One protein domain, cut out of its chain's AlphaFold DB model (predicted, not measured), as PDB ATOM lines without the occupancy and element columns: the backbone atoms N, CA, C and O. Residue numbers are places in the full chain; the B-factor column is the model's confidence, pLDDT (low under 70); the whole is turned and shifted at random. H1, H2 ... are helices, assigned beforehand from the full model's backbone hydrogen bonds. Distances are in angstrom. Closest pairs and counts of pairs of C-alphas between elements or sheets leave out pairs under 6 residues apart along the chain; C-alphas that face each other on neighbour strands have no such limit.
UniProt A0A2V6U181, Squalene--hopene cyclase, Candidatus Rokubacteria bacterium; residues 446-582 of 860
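This is residues 446 to 582 of the 860 residues of the protein "Squalene--hopene cyclase" of Candidatus Rokubacteria bacterium (UniProt A0A2V6U181). An up-and-down bundle of five helices, each running against the one before it in the chain: H3 goes through the middle with H1 packed along one side and H6 along another, these three running the same way, while H2, packed on H1, and H4, packed at one part on H6, run against them. The short helices H5 and H7 sit at the rim, H5 in the long loop region of residues 530 to 556 at one end of the bundle. The printed part has 137 residues and seven named helices, H1 to H7 in that order, with no named strand; the class is all helix. It is compact, with a radius of gyration of the C-alphas of 14.0 A and spans of 42 by 35 by 24 A.

H1, residues 450 to 462, and H2, residues 470 to 482, form a helical hairpin; they touch at a shallow tilt of 31 degrees, opposite ways, and their closest C-alphas, of Asp 450 and Ile 479, are 6.0 A apart. H3, residues 497 to 511, is the hub, touching four helices. H3 touches H1 at a shallow tilt of 27 degrees, the same way; the closest C-alphas, of Glu 458 and Gly 507, are 3.9 A apart. H2 and H3, also a helical hairpin, only just touch, with 3 pairs of C-alphas within 8 A, the closest being Ile 479 and Val 504 at 7.6 A. H4, residues 518 to 529, forms a helical hairpin with H3 at a steep tilt of 41 degrees; they only just touch, with 3 such pairs, the closest being Thr 501 and Ala 523 at 6.9 A. H6, residues 557 to 569, touches H3 the same way at a shallow tilt of 34 degrees, only just short of steep, with the C-alphas of Trp 502 and Gly 566 closest at 4.3 A. Residues 563 to 567 of H6 touch residues 524 to 527 of H4, the closest C-alphas being Val 524 and Leu 567 at 6.3 A. H5, residues 541 to 544, touches no helix. H7, residues 576 to 579, is close to H6 but not clearly touching, with the C-alphas of Leu 564 and Thr 578 closest at 6.6 A. Every O i to N i+4 pair is within hydrogen-bond range in H1, H2, H3, H4 and H6; H5 and H7 are too short for such a pair.

H1 begins at C-alpha 450, (-40.257, 112.002, 23.759), and is 18.3 A long; H2 is 18.5 A. H3, the longest, covers 21.1 A from C-alpha 497 at (-44.841, 119.031, 29.230). H4 is 16.1 A, H5 6.0 A and H6 18.1 A; H7 is 5.4 A and ends at C-alpha 579, (-44.215, 117.161, 50.989).

The C-alphas farthest apart, of Glu 470 and Asp 534, are 42.5 A apart. The printed part has no cut. The links from H2 to H3, H4 to H5 and H5 to H6 are long. The mean pLDDT of the printed part is 93.2; residues 576 to 577 and 579 to 582 are under 70.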
ATOM      1  N   ASP A 446     -47.111 109.842  12.418       89.88
ATOM      2  CA  ASP A 446     -46.733 109.157  13.657       89.88
ATOM      3  C   ASP A 446     -45.198 109.168  13.829       89.88
ATOM      4  O   ASP A 446     -44.536 108.142  13.666       89.88
ATOM      5  N   PRO A 447     -44.574 110.348  14.024       92.19
ATOM      6  CA  PRO A 447     -43.138 110.424  14.271       92.19
ATOM      7  C   PRO A 447     -42.793 109.860  15.655       92.19
ATOM      8  O   PRO A 447     -43.658 109.768  16.522       92.19
ATOM      9  N   SER A 448     -41.515 109.551  15.884       95.06
ATOM     10  CA  SER A 448     -41.021 109.230  17.224       95.06
ATOM     11  C   SER A 448     -41.271 110.390  18.197       95.06
ATOM     12  O   SER A 448     -41.111 111.555  17.816       95.06
ATOM     13  N   THR A 449     -41.639 110.086  19.445       95.88
ATOM     14  CA  THR A 449     -41.973 111.097  20.465       95.88
ATOM     15  C   THR A 449     -41.222 110.882  21.776       95.88
ATOM     16  O   THR A 449     -40.776 109.777  22.101       95.88
ATOM     17  N   ASP A 450     -41.045 111.969  22.526       97.25
ATOM     18  CA  ASP A 450     -40.257 112.002  23.759       97.25
ATOM     19  C   ASP A 450     -40.864 111.100  24.841       97.25
ATOM     20  O   ASP A 450     -40.153 110.330  25.488       97.25
ATOM     21  N   ASP A 451     -42.185 111.172  25.008       96.38
ATOM     22  CA  ASP A 451     -42.952 110.401  25.981       96.38
ATOM     23  C   ASP A 451     -42.867 108.890  25.736       96.38
ATOM     24  O   ASP A 451     -42.544 108.149  26.668       96.38
ATOM     25  N   LEU A 452     -43.062 108.429  24.499       96.88
ATOM     26  CA  LEU A 452     -42.966 107.007  24.156       96.88
ATOM     27  C   LEU A 452     -41.528 106.504  24.188       96.88
ATOM     28  O   LEU A 452     -41.270 105.371  24.593       96.88
ATOM     29  N   THR A 453     -40.564 107.344  23.819       98.38
ATOM     30  CA  THR A 453     -39.151 106.972  23.933       98.38
ATOM     31  C   THR A 453     -38.734 106.853  25.402       98.38
ATOM     32  O   THR A 453     -38.029 105.910  25.769       98.38
ATOM     33  N   GLY A 454     -39.234 107.742  26.268       98.06
ATOM     34  CA  GLY A 454     -39.122 107.628  27.723       98.06
ATOM     35  C   GLY A 454     -39.725 106.325  28.252       98.06
ATOM     36  O   GLY A 454     -39.055 105.586  28.978       98.06
ATOM     37  N   ARG A 455     -40.938 105.975  27.810       97.88
ATOM     38  CA  ARG A 455     -41.583 104.695  28.141       97.88
ATOM     39  C   ARG A 455     -40.758 103.495  27.683       97.88
ATOM     40  O   ARG A 455     -40.603 102.537  28.438       97.88
ATOM     41  N   GLY A 456     -40.194 103.543  26.478       98.19
ATOM     42  CA  GLY A 456     -39.329 102.490  25.953       98.19
ATOM     43  C   GLY A 456     -38.102 102.254  26.834       98.19
ATOM     44  O   GLY A 456     -37.761 101.109  27.130       98.19
ATOM     45  N   LEU A 457     -37.475 103.320  27.338       98.62
ATOM     46  CA  LEU A 457     -36.395 103.197  28.320       98.62
ATOM     47  C   LEU A 457     -36.874 102.604  29.653       98.62
ATOM     48  O   LEU A 457     -36.149 101.809  30.253       98.62
ATOM     49  N   GLU A 458     -38.085 102.945  30.100       98.44
ATOM     50  CA  GLU A 458     -38.683 102.375  31.316       98.44
ATOM     51  C   GLU A 458     -38.918 100.867  31.180       98.44
ATOM     52  O   GLU A 458     -38.535 100.098  32.068       98.44
ATOM     53  N   LEU A 459     -39.463 100.433  30.041       98.50
ATOM     54  CA  LEU A 459     -39.624  99.024  29.689       98.50
ATOM     55  C   LEU A 459     -38.282  98.290  29.733       98.50
ATOM     56  O   LEU A 459     -38.143  97.276  30.419       98.50
ATOM     57  N   LEU A 460     -37.280  98.806  29.018       98.56
ATOM     58  CA  LEU A 460     -35.959  98.184  28.941       98.56
ATOM     59  C   LEU A 460     -35.298  98.099  30.322       98.56
ATOM     60  O   LEU A 460     -34.782  97.046  30.697       98.56
ATOM     61  N   GLY A 461     -35.373  99.175  31.107       98.19
ATOM     62  CA  GLY A 461     -34.876  99.207  32.478       98.19
ATOM     63  C   GLY A 461     -35.560  98.186  33.390       98.19
ATOM     64  O   GLY A 461     -34.875  97.492  34.152       98.19
ATOM     65  N   THR A 462     -36.885  98.044  33.261       97.44
ATOM     66  CA  THR A 462     -37.709  97.071  34.003       97.44
ATOM     67  C   THR A 462     -37.306  95.633  33.691       97.44
ATOM     68  O   THR A 462     -37.189  94.821  34.605       97.44
ATOM     69  N   LEU A 463     -37.001  95.329  32.427       97.62
ATOM     70  CA  LEU A 463     -36.530  94.008  31.989       97.62
ATOM     71  C   LEU A 463     -35.041  93.748  32.290       97.62
ATOM     72  O   LEU A 463     -34.510  92.694  31.945       97.62
ATOM     73  N   GLY A 464     -34.350  94.695  32.931       96.94
ATOM     74  CA  GLY A 464     -32.962  94.538  33.366       96.94
ATOM     75  C   GLY A 464     -31.903  95.022  32.374       96.94
ATOM     76  O   GLY A 464     -30.718  94.964  32.704       96.94
ATOM     77  N   TYR A 465     -32.290  95.551  31.209       97.94
ATOM     78  CA  TYR A 465     -31.354  96.207  30.293       97.94
ATOM     79  C   TYR A 465     -30.835  97.515  30.893       97.94
ATOM     80  O   TYR A 465     -31.463  98.129  31.759       97.94
ATOM     81  N   ARG A 466     -29.658  97.945  30.442       97.00
ATOM     82  CA  ARG A 466     -28.984  99.159  30.912       97.00
ATOM     83  C   ARG A 466     -28.502  99.978  29.717       97.00
ATOM     84  O   ARG A 466     -28.656  99.578  28.567       97.00
ATOM     85  N   LYS A 467     -27.926 101.148  29.995       94.81
ATOM     86  CA  LYS A 467     -27.455 102.116  28.987       94.81
ATOM     87  C   LYS A 467     -26.362 101.611  28.033       94.81
ATOM     88  O   LYS A 467     -25.981 102.325  27.117       94.81
ATOM     89  N   ASP A 468     -25.790 100.436  28.262       94.19
ATOM     90  CA  ASP A 468     -24.856  99.780  27.342       94.19
ATOM     91  C   ASP A 468     -25.569  99.003  26.223       94.19
ATOM     92  O   ASP A 468     -24.947  98.669  25.216       94.19
ATOM     93  N   PHE A 469     -26.875  98.763  26.362       97.88
ATOM     94  CA  PHE A 469     -27.698  98.161  25.323       97.88
ATOM     95  C   PHE A 469     -27.936  99.156  24.178       97.88
ATOM     96  O   PHE A 469     -28.437 100.259  24.395       97.88
ATOM     97  N   GLU A 470     -27.586  98.767  22.952       97.62
ATOM     98  CA  GLU A 470     -27.576  99.661  21.783       97.62
ATOM     99  C   GLU A 470     -28.925 100.367  21.514       97.62
ATOM    100  O   GLU A 470     -28.912 101.595  21.372       97.62
ATOM    101  N   PRO A 471     -30.095  99.693  21.579       97.81
ATOM    102  CA  PRO A 471     -31.383 100.374  21.437       97.81
ATOM    103  C   PRO A 471     -31.620 101.449  22.500       97.81
ATOM    104  O   PRO A 471     -32.189 102.498  22.200       97.81
ATOM    105  N   ALA A 472     -31.150 101.220  23.732       98.19
ATOM    106  CA  ALA A 472     -31.258 102.190  24.816       98.19
ATOM    107  C   ALA A 472     -30.327 103.394  24.605       98.19
ATOM    108  O   ALA A 472     -30.720 104.517  24.908       98.19
ATOM    109  N   GLN A 473     -29.127 103.196  24.047       98.06
ATOM    110  CA  GLN A 473     -28.215 104.299  23.705       98.06
ATOM    111  C   GLN A 473     -28.849 105.243  22.691       98.06
ATOM    112  O   GLN A 473     -28.925 106.445  22.930       98.06
ATOM    113  N   ARG A 474     -29.393 104.682  21.606       98.31
ATOM    114  CA  ARG A 474     -30.068 105.460  20.561       98.31
ATOM    115  C   ARG A 474     -31.280 106.226  21.091       98.31
ATOM    116  O   ARG A 474     -31.492 107.371  20.707       98.31
ATOM    117  N   ALA A 475     -32.032 105.625  22.008       98.31
ATOM    118  CA  ALA A 475     -33.162 106.272  22.665       98.31
ATOM    119  C   ALA A 475     -32.736 107.401  23.622       98.31
ATOM    120  O   ALA A 475     -33.357 108.464  23.641       98.31
ATOM    121  N   ILE A 476     -31.652 107.216  24.385       98.25
ATOM    122  CA  ILE A 476     -31.074 108.276  25.225       98.25
ATOM    123  C   ILE A 476     -30.589 109.440  24.354       98.25
ATOM    124  O   ILE A 476     -30.835 110.599  24.693       98.25
ATOM    125  N   ASP A 477     -29.940 109.148  23.226       97.62
ATOM    126  CA  ASP A 477     -29.499 110.172  22.283       97.62
ATOM    127  C   ASP A 477     -30.696 110.929  21.703       97.62
ATOM    128  O   ASP A 477     -30.693 112.160  21.735       97.62
ATOM    129  N   PHE A 478     -31.753 110.235  21.271       97.94
ATOM    130  CA  PHE A 478     -33.001 110.862  20.826       97.94
ATOM    131  C   PHE A 478     -33.565 111.826  21.886       97.94
ATOM    132  O   PHE A 478     -33.790 113.002  21.599       97.94
ATOM    133  N   ILE A 479     -33.705 111.373  23.137       97.50
ATOM    134  CA  ILE A 479     -34.244 112.176  24.247       97.50
ATOM    135  C   ILE A 479     -33.387 113.414  24.530       97.50
ATOM    136  O   ILE A 479     -33.918 114.498  24.789       97.50
ATOM    137  N   ARG A 480     -32.057 113.281  24.487       96.81
ATOM    138  CA  ARG A 480     -31.141 114.414  24.689       96.81
ATOM    139  C   ARG A 480     -31.282 115.457  23.585       96.81
ATOM    140  O   ARG A 480     -31.223 116.647  23.880       96.81
ATOM    141  N   HIS A 481     -31.489 115.020  22.345       94.00
ATOM    142  CA  HIS A 481     -31.709 115.910  21.206       94.00
ATOM    143  C   HIS A 481     -33.087 116.581  21.233       94.00
ATOM    144  O   HIS A 481     -33.204 117.730  20.806       94.00
ATOM    145  N   ALA A 482     -34.112 115.881  21.723       93.81
ATOM    146  CA  ALA A 482     -35.483 116.378  21.777       93.81
ATOM    147  C   ALA A 482     -35.730 117.384  22.916       93.81
ATOM    148  O   ALA A 482     -36.619 118.230  22.811       93.81
ATOM    149  N   GLN A 483     -34.931 117.332  23.990       97.94
ATOM    150  CA  GLN A 483     -35.162 118.155  25.176       97.94
ATOM    151  C   GLN A 483     -35.173 119.653  24.862       97.94
ATOM    152  O   GLN A 483     -34.254 120.200  24.240       97.94
ATOM    153  N   ARG A 484     -36.165 120.364  25.406       95.38
ATOM    154  CA  ARG A 484     -36.197 121.821  25.314       95.38
ATOM    155  C   ARG A 484     -35.053 122.464  26.089       95.38
ATOM    156  O   ARG A 484     -34.598 121.988  27.133       95.38
ATOM    157  N   HIS A 485     -34.628 123.622  25.593       92.75
ATOM    158  CA  HIS A 485     -33.546 124.409  26.180       92.75
ATOM    159  C   HIS A 485     -33.789 124.788  27.652       92.75
ATOM    160  O   HIS A 485     -32.830 124.930  28.409       92.75
ATOM    161  N   ASP A 486     -35.047 124.925  28.073       91.44
ATOM    162  CA  ASP A 486     -35.455 125.279  29.431       91.44
ATOM    163  C   ASP A 486     -35.792 124.071  30.327       91.44
ATOM    164  O   ASP A 486     -35.977 124.246  31.537       91.44
ATOM    165  N   GLY A 487     -35.751 122.849  29.778       95.88
ATOM    166  CA  GLY A 487     -35.761 121.598  30.541       95.88
ATOM    167  C   GLY A 487     -36.788 120.528  30.174       95.88
ATOM    168  O   GLY A 487     -36.409 119.361  30.231       95.88
ATOM    169  N   PRO A 488     -38.051 120.840  29.859       98.12
ATOM    170  CA  PRO A 488     -39.061 119.798  29.741       98.12
ATOM    171  C   PRO A 488     -38.981 119.060  28.401       98.12
ATOM    172  O   PRO A 488     -38.307 119.494  27.458       98.12
ATOM    173  N   TRP A 489     -39.714 117.955  28.335       98.44
ATOM    174  CA  TRP A 489     -39.974 117.182  27.122       98.44
ATOM    175  C   TRP A 489     -41.445 117.272  26.737       98.44
ATOM    176  O   TRP A 489     -42.298 117.433  27.608       98.44
ATOM    177  N   TYR A 490     -41.727 117.190  25.440       96.25
ATOM    178  CA  TYR A 490     -43.080 117.322  24.907       96.25
ATOM    179  C   TYR A 490     -43.893 116.045  25.165       96.25
ATOM    180  O   TYR A 490     -43.413 114.941  24.909       96.25
ATOM    181  N   GLY A 491     -45.121 116.184  25.669       95.62
ATOM    182  CA  GLY A 491     -46.055 115.067  25.816       95.62
ATOM    183  C   GLY A 491     -46.976 115.014  24.610       95.62
ATOM    184  O   GLY A 491     -47.767 115.926  24.410       95.62
ATOM    185  N   ARG A 492     -46.886 113.970  23.785       92.06
ATOM    186  CA  ARG A 492     -47.735 113.817  22.597       92.06
ATOM    187  C   ARG A 492     -49.119 113.277  22.949       92.06
ATOM    188  O   ARG A 492     -50.081 113.653  22.273       92.06
ATOM    189  N   TRP A 493     -49.185 112.387  23.942       92.31
ATOM    190  CA  TRP A 493     -50.377 111.591  24.272       92.31
ATOM    191  C   TRP A 493     -50.977 111.886  25.648       92.31
ATOM    192  O   TRP A 493     -52.067 111.414  25.960       92.31
ATOM    193  N   GLY A 494     -50.310 112.707  26.454       92.75
ATOM    194  CA  GLY A 494     -50.836 113.224  27.712       92.75
ATOM    195  C   GLY A 494     -50.489 114.697  27.847       92.75
ATOM    196  O   GLY A 494     -49.406 115.107  27.452       92.75
ATOM    197  N   VAL A 495     -51.416 115.489  28.387       94.12
ATOM    198  CA  VAL A 495     -51.285 116.950  28.521       94.12
ATOM    199  C   VAL A 495     -50.222 117.302  29.567       94.12
ATOM    200  O   VAL A 495     -50.422 117.029  30.751       94.12
ATOM    201  N   ASN A 496     -49.120 117.972  29.243       95.75
ATOM    202  CA  ASN A 496     -48.340 118.029  28.000       95.75
ATOM    203  C   ASN A 496     -46.869 117.905  28.430       95.75
ATOM    204  O   ASN A 496     -46.332 116.800  28.541       95.75
ATOM    205  N   TYR A 497     -46.238 119.015  28.815       98.12
ATOM    206  CA  TYR A 497     -44.841 119.031  29.230       98.12
ATOM    207  C   TYR A 497     -44.615 118.337  30.574       98.12
ATOM    208  O   TYR A 497     -43.564 117.723  30.773       98.12
ATOM    209  N   ILE A 498     -45.590 118.363  31.487       98.19
ATOM    210  CA  ILE A 498     -45.534 117.585  32.734       98.19
ATOM    211  C   ILE A 498     -45.523 116.085  32.419       98.19
ATOM    212  O   ILE A 498     -44.693 115.352  32.961       98.19
ATOM    213  N   TYR A 499     -46.408 115.640  31.524       98.31
ATOM    214  CA  TYR A 499     -46.526 114.239  31.116       98.31
ATOM    215  C   TYR A 499     -45.257 113.738  30.416       98.31
ATOM    216  O   TYR A 499     -44.664 112.744  30.847       98.31
ATOM    217  N   GLY A 500     -44.795 114.454  29.385       98.12
ATOM    218  CA  GLY A 500     -43.585 114.091  28.645       98.12
ATOM    219  C   GLY A 500     -42.354 114.057  29.548       98.12
ATOM    220  O   GLY A 500     -41.584 113.094  29.537       98.12
ATOM    221  N   THR A 501     -42.213 115.059  30.421       98.62
ATOM    222  CA  THR A 501     -41.099 115.125  31.373       98.62
ATOM    223  C   THR A 501     -41.125 113.982  32.383       98.62
ATOM    224  O   THR A 501     -40.078 113.403  32.672       98.62
ATOM    225  N   TRP A 502     -42.298 113.617  32.902       98.19
ATOM    226  CA  TRP A 502     -42.450 112.456  33.779       98.19
ATOM    227  C   TRP A 502     -42.008 111.157  33.103       98.19
ATOM    228  O   TRP A 502     -41.172 110.443  33.664       98.19
ATOM    229  N   SER A 503     -42.542 110.874  31.910       98.19
ATOM    230  CA  SER A 503     -42.256 109.632  31.183       98.19
ATOM    231  C   SER A 503     -40.755 109.488  30.907       98.19
ATOM    232  O   SER A 503     -40.144 108.458  31.202       98.19
ATOM    233  N   VAL A 504     -40.117 110.569  30.448       98.69
ATOM    234  CA  VAL A 504     -38.672 110.592  30.198       98.69
ATOM    235  C   VAL A 504     -37.861 110.398  31.478       98.69
ATOM    236  O   VAL A 504     -36.946 109.575  31.499       98.69
ATOM    237  N   LEU A 505     -38.172 111.119  32.560       98.62
ATOM    238  CA  LEU A 505     -37.426 110.992  33.817       98.62
ATOM    239  C   LEU A 505     -37.531 109.580  34.404       98.62
ATOM    240  O   LEU A 505     -36.527 109.047  34.882       98.62
ATOM    241  N   ARG A 506     -38.711 108.953  34.325       97.81
ATOM    242  CA  ARG A 506     -38.913 107.547  34.713       97.81
ATOM    243  C   ARG A 506     -38.059 106.602  33.877       97.81
ATOM    244  O   ARG A 506     -37.347 105.778  34.452       97.81
ATOM    245  N   GLY A 507     -38.070 106.756  32.555       98.25
ATOM    246  CA  GLY A 507     -37.261 105.942  31.650       98.25
ATOM    247  C   GLY A 507     -35.760 106.059  31.900       98.25
ATOM    248  O   GLY A 507     -35.061 105.051  32.023       98.25
ATOM    249  N   LEU A 508     -35.262 107.288  32.052       98.50
ATOM    250  CA  LEU A 508     -33.854 107.557  32.353       98.50
ATOM    251  C   LEU A 508     -33.429 106.944  33.695       98.50
ATOM    252  O   LEU A 508     -32.357 106.345  33.790       98.50
ATOM    253  N   ALA A 509     -34.273 107.038  34.723       98.00
ATOM    254  CA  ALA A 509     -33.997 106.406  36.007       98.00
ATOM    255  C   ALA A 509     -33.958 104.873  35.893       98.00
ATOM    256  O   ALA A 509     -33.025 104.241  36.393       98.00
ATOM    257  N   ALA A 510     -34.928 104.275  35.196       97.62
ATOM    258  CA  ALA A 510     -35.032 102.827  35.028       97.62
ATOM    259  C   ALA A 510     -33.836 102.226  34.268       97.62
ATOM    260  O   ALA A 510     -33.355 101.148  34.626       97.62
ATOM    261  N   ILE A 511     -33.317 102.924  33.250       97.75
ATOM    262  CA  ILE A 511     -32.166 102.462  32.457       97.75
ATOM    263  C   ILE A 511     -30.806 102.703  33.149       97.75
ATOM    264  O   ILE A 511     -29.767 102.215  32.687       97.75
ATOM    265  N   GLY A 512     -30.803 103.417  34.281       96.75
ATOM    266  CA  GLY A 512     -29.611 103.697  35.084       96.75
ATOM    267  C   GLY A 512     -28.810 104.920  34.624       96.75
ATOM    268  O   GLY A 512     -27.580 104.940  34.760       96.75
ATOM    269  N   GLU A 513     -29.477 105.926  34.058       96.62
ATOM    270  CA  GLU A 513     -28.867 107.229  33.795       96.62
ATOM    271  C   GLU A 513     -28.586 107.969  35.113       96.62
ATOM    272  O   GLU A 513     -29.346 107.870  36.077       96.62
ATOM    273  N   ASP A 514     -27.473 108.706  35.181       95.12
ATOM    274  CA  ASP A 514     -27.121 109.450  36.393       95.12
ATOM    275  C   ASP A 514     -28.078 110.640  36.578       95.12
ATOM    276  O   ASP A 514     -28.059 111.569  35.759       95.12
ATOM    277  N   PRO A 515     -28.871 110.690  37.667       94.81
ATOM    278  CA  PRO A 515     -29.808 111.784  37.883       94.81
ATOM    279  C   PRO A 515     -29.100 113.133  38.041       94.81
ATOM    280  O   PRO A 515     -29.728 114.172  37.863       94.81
ATOM    281  N   ARG A 516     -27.798 113.155  38.358       95.06
ATOM    282  CA  ARG A 516     -27.003 114.381  38.526       95.06
ATOM    283  C   ARG A 516     -26.607 115.029  37.203       95.06
ATOM    284  O   ARG A 516     -26.091 116.145  37.228       95.06
ATOM    285  N   HIS A 517     -26.816 114.361  36.069       96.56
ATOM    286  CA  HIS A 517     -26.574 114.970  34.768       96.56
ATOM    287  C   HIS A 517     -27.387 116.259  34.613       96.56
ATOM    288  O   HIS A 517     -28.559 116.336  34.982       96.56
ATOM    289  N   GLU A 518     -26.757 117.290  34.048       96.81
ATOM    290  CA  GLU A 518     -27.332 118.639  34.028       96.81
ATOM    291  C   GLU A 518     -28.650 118.711  33.245       96.81
ATOM    292  O   GLU A 518     -29.553 119.457  33.609       96.81
ATOM    293  N   TYR A 519     -28.798 117.898  32.201       96.56
ATOM    294  CA  TYR A 519     -30.030 117.841  31.420       96.56
ATOM    295  C   TYR A 519     -31.196 117.229  32.223       96.56
ATOM    296  O   TYR A 519     -32.316 117.727  32.146       96.56
ATOM    297  N   VAL A 520     -30.925 116.243  33.086       97.88
ATOM    298  CA  VAL A 520     -31.906 115.685  34.031       97.88
ATOM    299  C   VAL A 520     -32.248 116.714  35.107       97.88
ATOM    300  O   VAL A 520     -33.418 117.003  35.352       97.88
ATOM    301  N   GLN A 521     -31.237 117.345  35.714       97.62
ATOM    302  CA  GLN A 521     -31.459 118.364  36.744       97.62
ATOM    303  C   GLN A 521     -32.198 119.596  36.209       97.62
ATOM    304  O   GLN A 521     -32.956 120.225  36.945       97.62
ATOM    305  N   ARG A 522     -32.028 119.945  34.930       97.69
ATOM    306  CA  ARG A 522     -32.779 121.031  34.293       97.69
ATOM    307  C   ARG A 522     -34.279 120.735  34.244       97.69
ATOM    308  O   ARG A 522     -35.056 121.623  34.588       97.69
ATOM    309  N   ALA A 523     -34.667 119.507  33.904       98.06
ATOM    310  CA  ALA A 523     -36.059 119.062  33.932       98.06
ATOM    311  C   ALA A 523     -36.636 119.028  35.357       98.06
ATOM    312  O   ALA A 523     -37.739 119.515  35.589       98.06
ATOM    313  N   VAL A 524     -35.858 118.556  36.339       97.25
ATOM    314  CA  VAL A 524     -36.241 118.590  37.765       97.25
ATOM    315  C   VAL A 524     -36.531 120.016  38.225       97.25
ATOM    316  O   VAL A 524     -37.599 120.285  38.768       97.25
ATOM    317  N   ARG A 525     -35.613 120.954  37.953       97.31
ATOM    318  CA  ARG A 525     -35.808 122.371  38.292       97.31
ATOM    319  C   ARG A 525     -37.005 122.971  37.561       97.31
ATOM    320  O   ARG A 525     -37.630 123.883  38.085       97.31
ATOM    321  N   TRP A 526     -37.303 122.508  36.348       98.00
ATOM    322  CA  TRP A 526     -38.494 122.938  35.625       98.00
ATOM    323  C   TRP A 526     -39.768 122.481  36.343       98.00
ATOM    324  O   TRP A 526     -40.600 123.336  36.634       98.00
ATOM    325  N   LEU A 527     -39.878 121.205  36.736       97.44
ATOM    326  CA  LEU A 527     -41.020 120.706  37.515       97.44
ATOM    327  C   LEU A 527     -41.179 121.466  38.838       97.44
ATOM    328  O   LEU A 527     -42.264 121.952  39.135       97.44
ATOM    329  N   GLU A 528     -40.099 121.645  39.603       95.50
ATOM    330  CA  GLU A 528     -40.133 122.376  40.881       95.50
ATOM    331  C   GLU A 528     -40.623 123.828  40.724       95.50
ATOM    332  O   GLU A 528     -41.327 124.337  41.592       95.50
ATOM    333  N   ARG A 529     -40.286 124.502  39.614       95.50
ATOM    334  CA  ARG A 529     -40.741 125.877  39.338       95.50
ATOM    335  C   ARG A 529     -42.220 125.977  38.964       95.50
ATOM    336  O   ARG A 529     -42.792 127.045  39.161       95.50
ATOM    337  N   HIS A 530     -42.808 124.908  38.430       95.81
ATOM    338  CA  HIS A 530     -44.206 124.865  37.982       95.81
ATOM    339  C   HIS A 530     -45.148 124.257  39.028       95.81
ATOM    340  O   HIS A 530     -46.301 123.958  38.736       95.81
ATOM    341  N   GLN A 531     -44.675 124.071  40.262       95.19
ATOM    342  CA  GLN A 531     -45.543 123.657  41.351       95.19
ATOM    343  C   GLN A 531     -46.505 124.785  41.740       95.19
ATOM    344  O   GLN A 531     -46.093 125.920  42.004       95.19
ATOM    345  N   ASN A 532     -47.791 124.459  41.837       93.81
ATOM    346  CA  ASN A 532     -48.812 125.390  42.290       93.81
ATOM    347  C   ASN A 532     -48.702 125.667  43.794       93.81
ATOM    348  O   ASN A 532     -48.121 124.913  44.575       93.81
ATOM    349  N   LYS A 533     -49.325 126.764  44.236       89.69
ATOM    350  CA  LYS A 533     -49.322 127.178  45.652       89.69
ATOM    351  C   LYS A 533     -49.992 126.175  46.591       89.69
ATOM    352  O   LYS A 533     -49.704 126.194  47.784       89.69
ATOM    353  N   ASP A 534     -50.900 125.354  46.072       86.56
ATOM    354  CA  ASP A 534     -51.543 124.277  46.823       86.56
ATOM    355  C   ASP A 534     -50.637 123.043  46.980       86.56
ATOM    356  O   ASP A 534     -50.958 122.159  47.764       86.56
ATOM    357  N   GLY A 535     -49.489 122.995  46.299       88.00
ATOM    358  CA  GLY A 535     -48.555 121.873  46.309       88.00
ATOM    359  C   GLY A 535     -48.767 120.861  45.180       88.00
ATOM    360  O   GLY A 535     -47.963 119.938  45.058       88.00
ATOM    361  N   GLY A 536     -49.809 121.017  44.362       91.06
ATOM    362  CA  GLY A 536     -50.052 120.182  43.188       91.06
ATOM    363  C   GLY A 536     -49.410 120.729  41.913       91.06
ATOM    364  O   GLY A 536     -48.719 121.749  41.918       91.06
ATOM    365  N   TRP A 537     -49.663 120.031  40.809       95.50
ATOM    366  CA  TRP A 537     -49.294 120.453  39.461       95.50
ATOM    367  C   TRP A 537     -50.491 120.371  38.527       95.50
ATOM    368  O   TRP A 537     -51.311 119.453  38.627       95.50
ATOM    369  N   GLY A 538     -50.553 121.337  37.618       94.69
ATOM    370  CA  GLY A 538     -51.608 121.486  36.634       94.69
ATOM    371  C   GLY A 538     -51.061 122.051  35.333       94.69
ATOM    372  O   GLY A 538     -50.181 122.903  35.352       94.69
ATOM    373  N   GLU A 539     -51.594 121.593  34.212       94.88
ATOM    374  CA  GLU A 539     -51.250 122.027  32.866       94.88
ATOM    375  C   GLU A 539     -52.487 121.922  31.978       94.88
ATOM    376  O   GLU A 539     -53.124 120.871  31.893       94.88
ATOM    377  N   THR A 540     -52.843 123.031  31.339       91.75
ATOM    378  CA  THR A 540     -54.034 123.109  30.490       91.75
ATOM    379  C   THR A 540     -53.757 122.640  29.056       91.75
ATOM    380  O   THR A 540     -52.606 122.618  28.609       91.75
ATOM    381  N   CYS A 541     -54.800 122.263  28.311       89.06
ATOM    382  CA  CYS A 541     -54.651 121.767  26.935       89.06
ATOM    383  C   CYS A 541     -54.141 122.848  25.967       89.06
ATOM    384  O   CYS A 541     -53.491 122.521  24.979       89.06
ATOM    385  N   GLU A 542     -54.339 124.132  26.268       88.62
ATOM    386  CA  GLU A 542     -53.787 125.256  25.501       88.62
ATOM    387  C   GLU A 542     -52.251 125.230  25.434       88.62
ATOM    388  O   GLU A 542     -51.676 125.815  24.520       88.62
ATOM    389  N   SER A 543     -51.578 124.497  26.332       91.56
ATOM    390  CA  SER A 543     -50.123 124.278  26.284       91.56
ATOM    391  C   SER A 543     -49.627 123.613  24.991       91.56
ATOM    392  O   SER A 543     -48.433 123.683  24.689       91.56
ATOM    393  N   TYR A 544     -50.511 122.953  24.230       86.19
ATOM    394  CA  TYR A 544     -50.195 122.408  22.905       86.19
ATOM    395  C   TYR A 544     -50.014 123.496  21.843       86.19
ATOM    396  O   TYR A 544     -49.142 123.363  20.983       86.19
ATOM    397  N   ASP A 545     -50.804 124.567  21.925       82.31
ATOM    398  CA  ASP A 545     -50.791 125.666  20.959       82.31
ATOM    399  C   ASP A 545     -49.858 126.800  21.401       82.31
ATOM    400  O   ASP A 545     -49.196 127.428  20.569       82.31
ATOM    401  N   ASP A 546     -49.770 127.046  22.711       84.75
ATOM    402  CA  ASP A 546     -48.993 128.136  23.287       84.75
ATOM    403  C   ASP A 546     -48.155 127.675  24.488       84.75
ATOM    404  O   ASP A 546     -48.649 127.225  25.524       84.75
ATOM    405  N   TYR A 547     -46.839 127.838  24.351       91.00
ATOM    406  CA  TYR A 547     -45.870 127.447  25.366       91.00
ATOM    407  C   TYR A 547     -45.974 128.261  26.663       91.00
ATOM    408  O   TYR A 547     -45.469 127.814  27.689       91.00
ATOM    409  N   GLU A 548     -46.625 129.429  26.663       90.88
ATOM    410  CA  GLU A 548     -46.865 130.190  27.898       90.88
ATOM    411  C   GLU A 548     -47.712 129.412  28.918       90.88
ATOM    412  O   GLU A 548     -47.599 129.652  30.121       90.88
ATOM    413  N   PHE A 549     -48.503 128.439  28.456       92.56
ATOM    414  CA  PHE A 549     -49.290 127.553  29.313       92.56
ATOM    415  C   PHE A 549     -48.551 126.265  29.720       92.56
ATOM    416  O   PHE A 549     -49.139 125.406  30.380       92.56
ATOM    417  N   ALA A 550     -47.272 126.103  29.357       94.69
ATOM    418  CA  ALA A 550     -46.490 124.915  29.696       94.69
ATOM    419  C   ALA A 550     -46.331 124.766  31.216       94.69
ATOM    420  O   ALA A 550     -45.779 125.635  31.885       94.69
ATOM    421  N   GLY A 551     -46.809 123.649  31.764       94.25
ATOM    422  CA  GLY A 551     -46.846 123.412  33.209       94.25
ATOM    423  C   GLY A 551     -47.716 124.406  33.993       94.25
ATOM    424  O   GLY A 551     -47.487 124.585  35.189       94.25
ATOM    425  N   VAL A 552     -48.663 125.087  33.335       94.44
ATOM    426  CA  VAL A 552     -49.560 126.068  33.962       94.44
ATOM    427  C   VAL A 552     -51.009 125.607  33.839       94.44
ATOM    428  O   VAL A 552     -51.540 125.409  32.747       94.44
ATOM    429  N   GLY A 553     -51.676 125.470  34.979       90.31
ATOM    430  CA  GLY A 553     -53.064 125.033  35.066       90.31
ATOM    431  C   GLY A 553     -53.461 124.755  36.509       90.31
ATOM    432  O   GLY A 553     -52.633 124.796  37.423       90.31
ATOM    433  N   GLN A 554     -54.740 124.473  36.731       89.69
ATOM    434  CA  GLN A 554     -55.212 124.043  38.043       89.69
ATOM    435  C   GLN A 554     -54.657 122.664  38.385       89.69
ATOM    436  O   GLN A 554     -54.600 121.788  37.528       89.69
ATOM    437  N   SER A 555     -54.263 122.475  39.644       90.75
ATOM    438  CA  SER A 555     -53.747 121.195  40.113       90.75
ATOM    439  C   SER A 555     -54.765 120.080  39.899       90.75
ATOM    440  O   SER A 555     -55.852 120.118  40.478       90.75
ATOM    441  N   ILE A 556     -54.392 119.068  39.113       89.75
ATOM    442  CA  ILE A 556     -55.197 117.857  38.921       89.75
ATOM    443  C   ILE A 556     -54.433 116.613  39.400       89.75
ATOM    444  O   ILE A 556     -53.195 116.594  39.356       89.75
ATOM    445  N   PRO A 557     -55.132 115.558  39.869       89.50
ATOM    446  CA  PRO A 557     -54.482 114.391  40.466       89.50
ATOM    447  C   PRO A 557     -53.483 113.683  39.544       89.50
ATOM    448  O   PRO A 557     -52.398 113.321  39.996       89.50
ATOM    449  N   SER A 558     -53.810 113.514  38.258       92.19
ATOM    450  CA  SER A 558     -52.957 112.827  37.278       92.19
ATOM    451  C   SER A 558     -51.640 113.568  37.034       92.19
ATOM    452  O   SER A 558     -50.570 112.990  37.208       92.19
ATOM    453  N   GLN A 559     -51.695 114.865  36.726       95.62
ATOM    454  CA  GLN A 559     -50.503 115.690  36.492       95.62
ATOM    455  C   GLN A 559     -49.674 115.890  37.763       95.62
ATOM    456  O   GLN A 559     -48.444 115.856  37.709       95.62
ATOM    457  N   THR A 560     -50.325 116.000  38.924       95.81
ATOM    458  CA  THR A 560     -49.632 115.992  40.220       95.81
ATOM    459  C   THR A 560     -48.883 114.673  40.430       95.81
ATOM    460  O   THR A 560     -47.721 114.687  40.837       95.81
ATOM    461  N   ALA A 561     -49.503 113.533  40.113       94.62
ATOM    462  CA  ALA A 561     -48.847 112.232  40.193       94.62
ATOM    463  C   ALA A 561     -47.660 112.127  39.223       94.62
ATOM    464  O   ALA A 561     -46.590 111.687  39.636       94.62
ATOM    465  N   TRP A 562     -47.800 112.576  37.973       97.69
ATOM    466  CA  TRP A 562     -46.710 112.584  36.989       97.69
ATOM    467  C   TRP A 562     -45.518 113.422  37.458       97.69
ATOM    468  O   TRP A 562     -44.391 112.926  37.484       97.69
ATOM    469  N   ALA A 563     -45.758 114.654  37.916       97.19
ATOM    470  CA  ALA A 563     -44.701 115.513  38.443       97.19
ATOM    471  C   ALA A 563     -43.977 114.858  39.632       97.19
ATOM    472  O   ALA A 563     -42.746 114.785  39.641       97.19
ATOM    473  N   LEU A 564     -44.723 114.303  40.596       95.38
ATOM    474  CA  LEU A 564     -44.147 113.600  41.747       95.38
ATOM    475  C   LEU A 564     -43.341 112.365  41.331       95.38
ATOM    476  O   LEU A 564     -42.211 112.195  41.782       95.38
ATOM    477  N   LEU A 565     -43.876 111.526  40.443       95.62
ATOM    478  CA  LEU A 565     -43.184 110.339  39.939       95.62
ATOM    479  C   LEU A 565     -41.903 110.709  39.175       95.62
ATOM    480  O   LEU A 565     -40.898 110.010  39.309       95.62
ATOM    481  N   GLY A 566     -41.907 111.812  38.420       96.81
ATOM    482  CA  GLY A 566     -40.722 112.334  37.735       96.81
ATOM    483  C   GLY A 566     -39.656 112.826  38.719       96.81
ATOM    484  O   GLY A 566     -38.477 112.492  38.586       96.81
ATOM    485  N   LEU A 567     -40.066 113.550  39.765       96.44
ATOM    486  CA  LEU A 567     -39.175 113.985  40.845       96.44
ATOM    487  C   LEU A 567     -38.583 112.792  41.614       96.44
ATOM    488  O   LEU A 567     -37.376 112.760  41.869       96.44
ATOM    489  N   PHE A 568     -39.398 111.782  41.932       95.06
ATOM    490  CA  PHE A 568     -38.941 110.557  42.596       95.06
ATOM    491  C   PHE A 568     -37.934 109.789  41.741       95.06
ATOM    492  O   PHE A 568     -36.900 109.370  42.263       95.06
ATOM    493  N   ALA A 569     -38.183 109.674  40.433       95.25
ATOM    494  CA  ALA A 569     -37.260 109.051  39.488       95.25
ATOM    495  C   ALA A 569     -35.892 109.758  39.457       95.25
ATOM    496  O   ALA A 569     -34.853 109.110  39.379       95.25
ATOM    497  N   ALA A 570     -35.874 111.082  39.626       94.00
ATOM    498  CA  ALA A 570     -34.644 111.870  39.717       94.00
ATOM    499  C   ALA A 570     -34.006 111.905  41.127       94.00
ATOM    500  O   ALA A 570     -33.086 112.691  41.374       94.00
ATOM    501  N   GLY A 571     -34.489 111.090  42.072       89.56
ATOM    502  CA  GLY A 571     -33.954 110.990  43.435       89.56
ATOM    503  C   GLY A 571     -34.422 112.086  44.399       89.56
ATOM    504  O   GLY A 571     -33.889 112.201  45.505       89.56
ATOM    505  N   ARG A 572     -35.419 112.899  44.026       88.56
ATOM    506  CA  ARG A 572     -36.016 113.929  44.892       88.56
ATOM    507  C   ARG A 572     -37.176 113.337  45.686       88.56
ATOM    508  O   ARG A 572     -38.330 113.579  45.375       88.56
ATOM    509  N   THR A 573     -36.887 112.549  46.719       83.19
ATOM    510  CA  THR A 573     -37.920 111.885  47.545       83.19
ATOM    511  C   THR A 573     -38.324 112.676  48.793       83.19
ATOM    512  O   THR A 573     -39.339 112.379  49.418       83.19
ATOM    513  N   SER A 574     -37.578 113.727  49.142       73.25
ATOM    514  CA  SER A 574     -37.839 114.597  50.294       73.25
ATOM    515  C   SER A 574     -37.588 116.064  49.951       73.25
ATOM    516  O   SER A 574     -36.581 116.376  49.316       73.25
ATOM    517  N   GLY A 575     -38.446 116.968  50.423       71.44
ATOM    518  CA  GLY A 575     -38.294 118.413  50.246       71.44
ATOM    519  C   GLY A 575     -39.643 119.134  50.195       71.44
ATOM    520  O   GLY A 575     -40.682 118.472  50.206       71.44
ATOM    521  N   PRO A 576     -39.656 120.478  50.132       67.88
ATOM    522  CA  PRO A 576     -40.892 121.264  50.085       67.88
ATOM    523  C   PRO A 576     -41.810 120.823  48.943       67.88
ATOM    524  O   PRO A 576     -42.992 120.603  49.173       67.88
ATOM    525  N   ALA A 577     -41.233 120.570  47.762       69.50
ATOM    526  CA  ALA A 577     -41.993 120.193  46.578       69.50
ATOM    527  C   ALA A 577     -42.663 118.814  46.678       69.50
ATOM    528  O   ALA A 577     -43.744 118.617  46.141       69.50
ATOM    529  N   THR A 578     -42.078 117.860  47.406       72.81
ATOM    530  CA  THR A 578     -42.639 116.503  47.528       72.81
ATOM    531  C   THR A 578     -43.461 116.277  48.794       72.81
ATOM    532  O   THR A 578     -44.024 115.198  48.975       72.81
ATOM    533  N   THR A 579     -43.526 117.269  49.689       67.19
ATOM    534  CA  THR A 579     -44.215 117.161  50.989       67.19
ATOM    535  C   THR A 579     -45.441 118.064  51.112       67.19
ATOM    536  O   THR A 579     -46.262 117.843  52.003       67.19
ATOM    537  N   SER A 580     -45.605 119.044  50.223       61.25
ATOM    538  CA  SER A 580     -46.811 119.861  50.116       61.25
ATOM    539  C   SER A 580     -47.963 119.048  49.520       61.25
ATOM    540  O   SER A 580     -48.002 118.781  48.323       61.25
ATOM    541  N   THR A 581     -48.905 118.628  50.363       53.72
ATOM    542  CA  THR A 581     -50.164 118.011  49.924       53.72
ATOM    543  C   THR A 581     -51.158 119.074  49.444       53.72
ATOM    544  O   THR A 581     -51.387 120.015  50.210       53.72
ATOM    545  N   PRO A 582     -51.816 118.885  48.278       55.28
ATOM    546  CA  PRO A 582     -52.955 119.694  47.845       55.28
ATOM    547  C   PRO A 582     -53.971 119.878  48.974       55.28
ATOM    548  O   PRO A 582     -54.401 118.907  49.599       55.28
TER     549      PRO A 582